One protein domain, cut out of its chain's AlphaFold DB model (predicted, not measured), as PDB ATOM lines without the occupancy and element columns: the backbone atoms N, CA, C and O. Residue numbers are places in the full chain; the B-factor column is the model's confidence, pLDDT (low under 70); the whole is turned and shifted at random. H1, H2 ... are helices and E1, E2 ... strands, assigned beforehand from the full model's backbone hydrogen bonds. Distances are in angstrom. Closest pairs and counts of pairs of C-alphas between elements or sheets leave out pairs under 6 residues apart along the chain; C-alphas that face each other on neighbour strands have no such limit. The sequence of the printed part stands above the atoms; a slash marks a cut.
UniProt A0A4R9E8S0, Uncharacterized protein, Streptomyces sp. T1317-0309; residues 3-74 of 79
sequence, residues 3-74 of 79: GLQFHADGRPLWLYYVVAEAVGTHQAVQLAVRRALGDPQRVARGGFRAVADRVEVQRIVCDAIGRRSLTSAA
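This is residues 3 to 74 of the 79 residues of an uncharacterized protein of Streptomyces sp. T1317-0309 (UniProt A0A4R9E8S0). Two strand hairpins, E1 with E2 and E3 with E4, join through E3 into one long curled sheet, with H1 across one face, the other bare, and little H2 beyond H1's end. The printed part has 72 residues, ordered E1 E2 H1 H2 E3 E4; the antiparallel sheet runs E2, E1, E3, E4. The class is mixed, only just loose, close to compact: radius of gyration of the C-alphas 13.6 A, spans 43 by 21 by 21 A.

E3, residues 54 to 62, is antiparallel to E1, residues 3 to 8 (N 3 to O 56, 2.8 A), and to E4, residues 68 to 73 (N 59 to O 71, 2.8 A). E2, residues 11 to 17, pairs with E1 (N 4 to O 15, 2.8 A). H1, residues 25 to 38, is on the sheet, height 9.2 A, every O i to N i+4 pair within hydrogen-bond range; H2, residues 41 to 44, is not on it.

E1 begins at (-20.119, -33.123, 16.710); E3 is 25.9 A long, H1 19.9 A.

No cut or long link; pLDDT is under 70 at residues 40 to 52 and 74.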
ATOM      1  N   GLY A   3     -19.379 -33.714  15.605       90.06
ATOM      2  CA  GLY A   3     -20.119 -33.123  16.710       90.06
ATOM      3  C   GLY A   3     -21.612 -33.342  16.502       90.06
ATOM      4  O   GLY A   3     -22.137 -33.065  15.425       90.06
ATOM      5  N   LEU A   4     -22.290 -33.841  17.527       86.81
ATOM      6  CA  LEU A   4     -23.740 -33.980  17.570       86.81
ATOM      7  C   LEU A   4     -24.266 -33.108  18.708       86.81
ATOM      8  O   LEU A   4     -23.853 -33.284  19.859       86.81
ATOM      9  N   GLN A   5     -25.145 -32.166  18.381       86.50
ATOM     10  CA  GLN A   5     -25.824 -31.342  19.369       86.50
ATOM     11  C   GLN A   5     -27.134 -32.003  19.776       86.50
ATOM     12  O   GLN A   5     -27.963 -32.312  18.924       86.50
ATOM     13  N   PHE A   6     -27.327 -32.168  21.074       80.56
ATOM     14  CA  PHE A   6     -28.566 -32.649  21.670       80.56
ATOM     15  C   PHE A   6     -29.104 -31.613  22.649       80.56
ATOM     16  O   PHE A   6     -28.351 -30.772  23.136       80.56
ATOM     17  N   HIS A   7     -30.381 -31.723  23.004       76.69
ATOM     18  CA  HIS A   7     -30.946 -31.006  24.142       76.69
ATOM     19  C   HIS A   7     -31.191 -31.973  25.300       76.69
ATOM     20  O   HIS A   7     -31.848 -33.003  25.131       76.69
ATOM     21  N   ALA A   8     -30.668 -31.624  26.472       74.81
ATOM     22  CA  ALA A   8     -30.970 -32.269  27.746       74.81
ATOM     23  C   ALA A   8     -31.444 -31.186  28.714       74.81
ATOM     24  O   ALA A   8     -30.783 -30.156  28.853       74.81
ATOM     25  N   ASP A   9     -32.622 -31.373  29.312       77.19
ATOM     26  CA  ASP A   9     -33.233 -30.416  30.248       77.19
ATOM     27  C   ASP A   9     -33.270 -28.967  29.721       77.19
ATOM     28  O   ASP A   9     -32.983 -28.000  30.428       77.19
ATOM     29  N   GLY A  10     -33.573 -28.814  28.425       75.38
ATOM     30  CA  GLY A  10     -33.646 -27.514  27.748       75.38
ATOM     31  C   GLY A  10     -32.293 -26.854  27.459       75.38
ATOM     32  O   GLY A  10     -32.267 -25.732  26.958       75.38
ATOM     33  N   ARG A  11     -31.169 -27.525  27.739       78.75
ATOM     34  CA  ARG A  11     -29.816 -27.015  27.484       78.75
ATOM     35  C   ARG A  11     -29.149 -27.760  26.328       78.75
ATOM     36  O   ARG A  11     -29.235 -28.989  26.271       78.75
ATOM     37  N   PRO A  12     -28.453 -27.050  25.422       80.62
ATOM     38  CA  PRO A  12     -27.699 -27.692  24.359       80.62
ATOM     39  C   PRO A  12     -26.449 -28.375  24.924       80.62
ATOM     40  O   PRO A  12     -25.653 -27.758  25.632       80.62
ATOM     41  N   LEU A  13     -26.241 -29.635  24.558       81.94
ATOM     42  CA  LEU A  13     -25.040 -30.406  24.849       81.94
ATOM     43  C   LEU A  13     -24.410 -30.887  23.543       81.94
ATOM     44  O   LEU A  13     -25.087 -31.466  22.697       81.94
ATOM     45  N   TRP A  14     -23.099 -30.700  23.410       86.38
ATOM     46  CA  TRP A  14     -22.326 -31.234  22.294       86.38
ATOM     47  C   TRP A  14     -21.597 -32.512  22.686       86.38
ATOM     48  O   TRP A  14     -20.873 -32.545  23.681       86.38
ATOM     49  N   LEU A  15     -21.744 -33.546  21.859       85.44
ATOM     50  CA  LEU A  15     -20.960 -34.774  21.941       85.44
ATOM     51  C   LEU A  15     -20.104 -34.909  20.689       85.44
ATOM     52  O   LEU A  15     -20.616 -34.865  19.571       85.44
ATOM     53  N   TYR A  16     -18.801 -35.091  20.881       87.94
ATOM     54  CA  TYR A  16     -17.841 -35.207  19.790       87.94
ATOM     55  C   TYR A  16     -17.344 -36.642  19.665       87.94
ATOM     56  O   TYR A  16     -16.770 -37.202  20.595       87.94
ATOM     57  N   TYR A  17     -17.526 -37.221  18.482       86.94
ATOM     58  CA  TYR A  17     -17.109 -38.579  18.164       86.94
ATOM     59  C   TYR A  17     -15.992 -38.560  17.121       86.94
ATOM     60  O   TYR A  17     -16.130 -38.022  16.016       86.94
ATOM     61  N   VAL A  18     -14.858 -39.176  17.454       88.00
ATOM     62  CA  VAL A  18     -13.778 -39.420  16.494       88.00
ATOM     63  C   VAL A  18     -14.082 -40.703  15.738       88.00
ATOM     64  O   VAL A  18     -14.172 -41.780  16.320       88.00
ATOM     65  N   VAL A  19     -14.242 -40.580  14.425       86.38
ATOM     66  CA  VAL A  19     -14.624 -41.679  13.542       86.38
ATOM     67  C   VAL A  19     -13.524 -41.856  12.498       86.38
ATOM     68  O   VAL A  19     -13.497 -41.124  11.514       86.38
ATOM     69  N   ALA A  20     -12.575 -42.758  12.761       81.62
ATOM     70  CA  ALA A  20     -11.400 -42.961  11.906       81.62
ATOM     71  C   ALA A  20     -11.686 -43.847  10.677       81.62
ATOM     72  O   ALA A  20     -11.021 -43.713   9.660       81.62
ATOM     73  N   GLU A  21     -12.699 -44.712  10.756       80.12
ATOM     74  CA  GLU A  21     -13.044 -45.705   9.722       80.12
ATOM     75  C   GLU A  21     -13.919 -45.146   8.586       80.12
ATOM     76  O   GLU A  21     -14.290 -45.869   7.664       80.12
ATOM     77  N   ALA A  22     -14.318 -43.876   8.658       82.50
ATOM     78  CA  ALA A  22     -15.233 -43.298   7.686       82.50
ATOM     79  C   ALA A  22     -14.496 -42.822   6.428       82.50
ATOM     80  O   ALA A  22     -13.593 -41.991   6.505       82.50
ATOM     81  N   VAL A  23     -14.950 -43.284   5.262       80.69
ATOM     82  CA  VAL A  23     -14.418 -42.899   3.945       80.69
ATOM     83  C   VAL A  23     -14.944 -41.521   3.509       80.69
ATOM     84  O   VAL A  23     -14.311 -40.832   2.713       80.69
ATOM     85  N   GLY A  24     -16.066 -41.062   4.075       84.56
ATOM     86  CA  GLY A  24     -16.644 -39.749   3.778       84.56
ATOM     87  C   GLY A  24     -17.575 -39.212   4.866       84.56
ATOM     88  O   GLY A  24     -17.944 -39.919   5.806       84.56
ATOM     89  N   THR A  25     -17.979 -37.947   4.718       85.12
ATOM     90  CA  THR A  25     -18.786 -37.187   5.691       85.12
ATOM     91  C   THR A  25     -20.077 -37.908   6.078       85.12
ATOM     92  O   THR A  25     -20.365 -38.049   7.263       85.12
ATOM     93  N   HIS A  26     -20.836 -38.425   5.108       86.38
ATOM     94  CA  HIS A  26     -22.105 -39.107   5.380       86.38
ATOM     95  C   HIS A  26     -21.916 -40.369   6.239       86.38
ATOM     96  O   HIS A  26     -22.592 -40.551   7.252       86.38
ATOM     97  N   GLN A  27     -20.937 -41.209   5.890       88.12
ATOM     98  CA  GLN A  27     -20.603 -42.407   6.662       88.12
ATOM     99  C   GLN A  27     -20.083 -42.049   8.063       88.12
ATOM    100  O   GLN A  27     -20.416 -42.728   9.034       88.12
ATOM    101  N   ALA A  28     -19.309 -40.964   8.181       88.44
ATOM    102  CA  ALA A  28     -18.816 -40.470   9.463       88.44
ATOM    103  C   ALA A  28     -19.974 -40.078  10.386       88.44
ATOM    104  O   ALA A  28     -19.987 -40.482  11.548       88.44
ATOM    105  N   VAL A  29     -20.966 -39.349   9.862       87.56
ATOM    106  CA  VAL A  29     -22.170 -38.962  10.610       87.56
ATOM    107  C   VAL A  29     -22.974 -40.191  11.016       87.56
ATOM    108  O   VAL A  29     -23.303 -40.329  12.190       87.56
ATOM    109  N   GLN A  30     -23.228 -41.130  10.100       87.75
ATOM    110  CA  GLN A  30     -23.948 -42.364  10.429       87.75
ATOM    111  C   GLN A  30     -23.260 -43.164  11.539       87.75
ATOM    112  O   GLN A  30     -23.917 -43.646  12.460       87.75
ATOM    113  N   LEU A  31     -21.935 -43.307  11.474       89.38
ATOM    114  CA  LEU A  31     -21.183 -44.047  12.482       89.38
ATOM    115  C   LEU A  31     -21.131 -43.293  13.821       89.38
ATOM    116  O   LEU A  31     -21.239 -43.927  14.869       89.38
ATOM    117  N   ALA A  32     -21.055 -41.959  13.807       88.81
ATOM    118  CA  ALA A  32     -21.170 -41.140  15.013       88.81
ATOM    119  C   ALA A  32     -22.553 -41.259  15.668       88.81
ATOM    120  O   ALA A  32     -22.631 -41.471  16.874       88.81
ATOM    121  N   VAL A  33     -23.634 -41.210  14.884       85.38
ATOM    122  CA  VAL A  33     -25.006 -41.403  15.384       85.38
ATOM    123  C   VAL A  33     -25.178 -42.804  15.967       85.38
ATOM    124  O   VAL A  33     -25.697 -42.935  17.071       85.38
ATOM    125  N   ARG A  34     -24.684 -43.854  15.295       86.00
ATOM    126  CA  ARG A  34     -24.710 -45.223  15.844       86.00
ATOM    127  C   ARG A  34     -23.987 -45.317  17.188       86.00
ATOM    128  O   ARG A  34     -24.516 -45.922  18.115       86.00
ATOM    129  N   ARG A  35     -22.808 -44.697  17.310       85.75
ATOM    130  CA  ARG A  35     -22.058 -44.655  18.575       85.75
ATOM    131  C   ARG A  35     -22.807 -43.879  19.654       85.75
ATOM    132  O   ARG A  35     -22.874 -44.359  20.775       85.75
ATOM    133  N   ALA A  36     -23.410 -42.743  19.314       81.38
ATOM    134  CA  ALA A  36     -24.214 -41.964  20.249       81.38
ATOM    135  C   ALA A  36     -25.440 -42.741  20.743       81.38
ATOM    136  O   ALA A  36     -25.742 -42.721  21.931       81.38
ATOM    137  N   LEU A  37     -26.127 -43.472  19.857       79.38
ATOM    138  CA  LEU A  37     -27.267 -44.315  20.225       79.38
ATOM    139  C   LEU A  37     -26.852 -45.498  21.110       79.38
ATOM    140  O   LEU A  37     -27.592 -45.840  22.029       79.38
ATOM    141  N   GLY A  38     -25.685 -46.093  20.862       78.81
ATOM    142  CA  GLY A  38     -25.146 -47.200  21.658       78.81
ATOM    143  C   GLY A  38     -24.429 -46.793  22.949       78.81
ATOM    144  O   GLY A  38     -24.025 -47.676  23.698       78.81
ATOM    145  N   ASP A  39     -24.245 -45.496  23.217       77.31
ATOM    146  CA  ASP A  39     -23.501 -45.006  24.381       77.31
ATOM    147  C   ASP A  39     -24.300 -45.241  25.683       77.31
ATOM    148  O   ASP A  39     -25.367 -44.648  25.862       77.31
ATOM    149  N   PRO A  40     -23.811 -46.063  26.633       67.69
ATOM    150  CA  PRO A  40     -24.500 -46.307  27.901       67.69
ATOM    151  C   PRO A  40     -24.665 -45.032  28.739       67.69
ATOM    152  O   PRO A  40     -25.647 -44.882  29.469       67.69
ATOM    153  N   GLN A  41     -23.746 -44.067  28.605       68.94
ATOM    154  CA  GLN A  41     -23.856 -42.783  29.295       68.94
ATOM    155  C   GLN A  41     -24.956 -41.892  28.718       68.94
ATOM    156  O   GLN A  41     -25.353 -40.921  29.363       68.94
ATOM    157  N   ARG A  42     -25.504 -42.225  27.544       67.00
ATOM    158  CA  ARG A  42     -26.660 -41.538  26.960       67.00
ATOM    159  C   ARG A  42     -27.876 -41.580  27.885       67.00
ATOM    160  O   ARG A  42     -28.603 -40.595  27.993       67.00
ATOM    161  N   VAL A  43     -28.073 -42.709  28.566       58.66
ATOM    162  CA  VAL A  43     -29.153 -42.904  29.545       58.66
ATOM    163  C   VAL A  43     -28.863 -42.113  30.822       58.66
ATOM    164  O   VAL A  43     -29.740 -41.412  31.317       58.66
ATOM    165  N   ALA A  44     -27.615 -42.145  31.301       60.12
ATOM    166  CA  ALA A  44     -27.193 -41.425  32.506       60.12
ATOM    167  C   ALA A  44     -27.293 -39.894  32.377       60.12
ATOM    168  O   ALA A  44     -27.474 -39.200  33.371       60.12
ATOM    169  N   ARG A  45     -27.206 -39.358  31.155       65.56
ATOM    170  CA  ARG A  45     -27.323 -37.919  30.862       65.56
ATOM    171  C   ARG A  45     -28.769 -37.462  30.600       65.56
ATOM    172  O   ARG A  45     -28.973 -36.433  29.964       65.56
ATOM    173  N   GLY A  46     -29.761 -38.222  31.069       61.12
ATOM    174  CA  GLY A  46     -31.164 -37.796  31.080       61.12
ATOM    175  C   GLY A  46     -31.961 -38.131  29.820       61.12
ATOM    176  O   GLY A  46     -33.003 -37.531  29.587       61.12
ATOM    177  N   GLY A  47     -31.508 -39.089  29.002       58.94
ATOM    178  CA  GLY A  47     -32.284 -39.557  27.854       58.94
ATOM    179  C   GLY A  47     -32.452 -38.474  26.790       58.94
ATOM    180  O   GLY A  47     -33.549 -37.974  26.559       58.94
ATOM    181  N   PHE A  48     -31.358 -38.129  26.110       64.31
ATOM    182  CA  PHE A  48     -31.399 -37.219  24.966       64.31
ATOM    183  C   PHE A  48     -32.502 -37.630  23.985       64.31
ATOM    184  O   PHE A  48     -32.593 -38.807  23.608       64.31
ATOM    185  N   ARG A  49     -33.299 -36.658  23.515       57.78
ATOM    186  CA  ARG A  49     -34.100 -36.858  22.301       57.78
ATOM    187  C   ARG A  49     -33.154 -37.401  21.230       57.78
ATOM    188  O   ARG A  49     -32.112 -36.816  20.963       57.78
ATOM    189  N   ALA A  50     -33.491 -38.563  20.670       54.91
ATOM    190  CA  ALA A  50     -32.576 -39.373  19.859       54.91
ATOM    191  C   ALA A  50     -32.125 -38.706  18.543       54.91
ATOM    192  O   ALA A  50     -31.283 -39.253  17.833       54.91
ATOM    193  N   VAL A  51     -32.680 -37.540  18.217       63.34
ATOM    194  CA  VAL A  51     -32.348 -36.771  17.025       63.34
ATOM    195  C   VAL A  51     -31.452 -35.616  17.447       63.34
ATOM    196  O   VAL A  51     -31.870 -34.763  18.222       63.34
ATOM    197  N   ALA A  52     -30.217 -35.612  16.946       68.50
ATOM    198  CA  ALA A  52     -29.336 -34.463  17.086       68.50
ATOM    199  C   ALA A  52     -29.908 -33.291  16.274       68.50
ATOM    200  O   ALA A  52     -30.174 -33.440  15.080       68.50
ATOM    201  N   ASP A  53     -30.080 -32.135  16.907       77.75
ATOM    202  CA  ASP A  53     -30.659 -30.944  16.274       77.75
ATOM    203  C   ASP A  53     -29.683 -30.287  15.295       77.75
ATOM    204  O   ASP A  53     -30.079 -29.654  14.313       77.75
ATOM    205  N   ARG A  54     -28.383 -30.463  15.548       84.94
ATOM    206  CA  ARG A  54     -27.303 -29.978  14.694       84.94
ATOM    207  C   ARG A  54     -26.184 -31.007  14.609       84.94
ATOM    208  O   ARG A  54     -25.849 -31.679  15.585       84.94
ATOM    209  N   VAL A  55     -25.590 -31.090  13.422       86.56
ATOM    210  CA  VAL A  55     -24.424 -31.925  13.136       86.56
ATOM    211  C   VAL A  55     -23.296 -31.035  12.638       86.56
ATOM    212  O   VAL A  55     -23.476 -30.268  11.696       86.56
ATOM    213  N   GLU A  56     -22.128 -31.176  13.250       89.62
ATOM    214  CA  GLU A  56     -20.885 -30.572  12.782       89.62
ATOM    215  C   GLU A  56     -19.918 -31.668  12.363       89.62
ATOM    216  O   GLU A  56     -19.727 -32.652  13.078       89.62
ATOM    217  N   VAL A  57     -19.276 -31.507  11.209       88.12
ATOM    218  CA  VAL A  57     -18.251 -32.447  10.757       88.12
ATOM    219  C   VAL A  57     -16.948 -31.698  10.575       88.12
ATOM    220  O   VAL A  57     -16.872 -30.686   9.888       88.12
ATOM    221  N   GLN A  58     -15.903 -32.213  11.208       88.81
ATOM    222  CA  GLN A  58     -14.556 -31.676  11.099       88.81
ATOM    223  C   GLN A  58     -13.610 -32.807  10.727       88.81
ATOM    224  O   GLN A  58     -13.612 -33.876  11.349       88.81
ATOM    225  N   ARG A  59     -12.784 -32.599   9.709       87.31
ATOM    226  CA  ARG A  59     -11.742 -33.553   9.348       87.31
ATOM    227  C   ARG A  59     -10.549 -33.334  10.268       87.31
ATOM    228  O   ARG A  59     -10.081 -32.212  10.426       87.31
ATOM    229  N   ILE A  60     -10.071 -34.421  10.866       85.69
ATOM    230  CA  ILE A  60      -8.784 -34.419  11.559       85.69
ATOM    231  C   ILE A  60      -7.732 -34.662  10.484       85.69
ATOM    232  O   ILE A  60      -7.781 -35.684   9.798       85.69
ATOM    233  N   VAL A  61      -6.827 -33.709  10.315       86.88
ATOM    234  CA  VAL A  61      -5.691 -33.810   9.401       86.88
ATOM    235  C   VAL A  61      -4.435 -33.962  10.242       86.88
ATOM    236  O   VAL A  61      -4.261 -33.234  11.220       86.88
ATOM    237  N   CYS A  62      -3.588 -34.915   9.871       88.12
ATOM    238  CA  CYS A  62      -2.262 -35.094  10.447       88.12
ATOM    239  C   CYS A  62      -1.237 -34.650   9.405       88.12
ATOM    240  O   CYS A  62      -1.306 -35.108   8.264       88.12
ATOM    241  N   ASP A  63      -0.319 -33.763   9.775       90.19
ATOM    242  CA  ASP A  63       0.804 -33.409   8.908       90.19
ATOM    243  C   ASP A  63       1.933 -34.456   8.971       90.19
ATOM    244  O   ASP A  63       1.867 -35.436   9.722       90.19
ATOM    245  N   ALA A  64       2.981 -34.249   8.168       91.44
ATOM    246  CA  ALA A  64       4.116 -35.167   8.049       91.44
ATOM    247  C   ALA A  64       4.945 -35.313   9.340       91.44
ATOM    248  O   ALA A  64       5.685 -36.284   9.474       91.44
ATOM    249  N   ILE A  65       4.813 -34.381  10.290       93.94
ATOM    250  CA  ILE A  65       5.487 -34.423  11.598       93.94
ATOM    251  C   ILE A  65       4.540 -34.867  12.726       93.94
ATOM    252  O   ILE A  65       4.911 -34.849  13.898       93.94
ATOM    253  N   GLY A  66       3.317 -35.292  12.389       89.44
ATOM    254  CA  GLY A  66       2.336 -35.842  13.323       89.44
ATOM    255  C   GLY A  66       1.458 -34.807  14.033       89.44
ATOM    256  O   GLY A  66       0.676 -35.176  14.916       89.44
ATOM    257  N   ARG A  67       1.523 -33.524  13.661       91.31
ATOM    258  CA  ARG A  67       0.651 -32.485  14.220       91.31
ATOM    259  C   ARG A  67      -0.770 -32.678  13.711       91.31
ATOM    260  O   ARG A  67      -1.015 -32.798  12.513       91.31
ATOM    261  N   ARG A  68      -1.726 -32.661  14.638       89.12
ATOM    262  CA  ARG A  68      -3.154 -32.802  14.337       89.12
ATOM    263  C   ARG A  68      -3.818 -31.436  14.274       89.12
ATOM    264  O   ARG A  68      -3.629 -30.620  15.171       89.12
ATOM    265  N   SER A  69      -4.612 -31.213  13.237       88.44
ATOM    266  CA  SER A  69      -5.426 -30.009  13.063       88.44
ATOM    267  C   SER A  69      -6.850 -30.379  12.663       88.44
ATOM    268  O   SER A  69      -7.093 -31.451  12.104       88.44
ATOM    269  N   LEU A  70      -7.793 -29.489  12.962       87.94
ATOM    270  CA  LEU A  70      -9.191 -29.625  12.576       87.94
ATOM    271  C   LEU A  70      -9.474 -28.693  11.403       87.94
ATOM    272  O   LEU A  70      -9.146 -27.511  11.453       87.94
ATOM    273  N   THR A  71     -10.091 -29.227  10.355       87.25
ATOM    274  CA  THR A  71     -10.625 -28.426   9.253       87.25
ATOM    275  C   THR A  71     -12.111 -28.705   9.086       87.25
ATOM    276  O   THR A  71     -12.553 -29.848   9.248       87.25
ATOM    277  N   SER A  72     -12.891 -27.661   8.806       79.12
ATOM    278  CA  SER A  72     -14.331 -27.788   8.579       79.12
ATOM    279  C   SER A  72     -14.581 -28.694   7.375       79.12
ATOM    280  O   SER A  72     -13.981 -28.518   6.316       79.12
ATOM    281  N   ALA A  73     -15.460 -29.677   7.539       71.81
ATOM    282  CA  ALA A  73     -16.030 -30.417   6.428       71.81
ATOM    283  C   ALA A  73     -17.476 -29.950   6.262       71.81
ATOM    284  O   ALA A  73     -18.218 -29.872   7.242       71.81
ATOM    285  N   ALA A  74     -17.886 -29.644   5.029       65.62
ATOM    286  CA  ALA A  74     -19.274 -29.283   4.770       65.62
ATOM    287  C   ALA A  74     -20.203 -30.406   5.283       65.62
ATOM    288  O   ALA A  74     -19.921 -31.586   5.022       65.62
TER     289      ALA A  74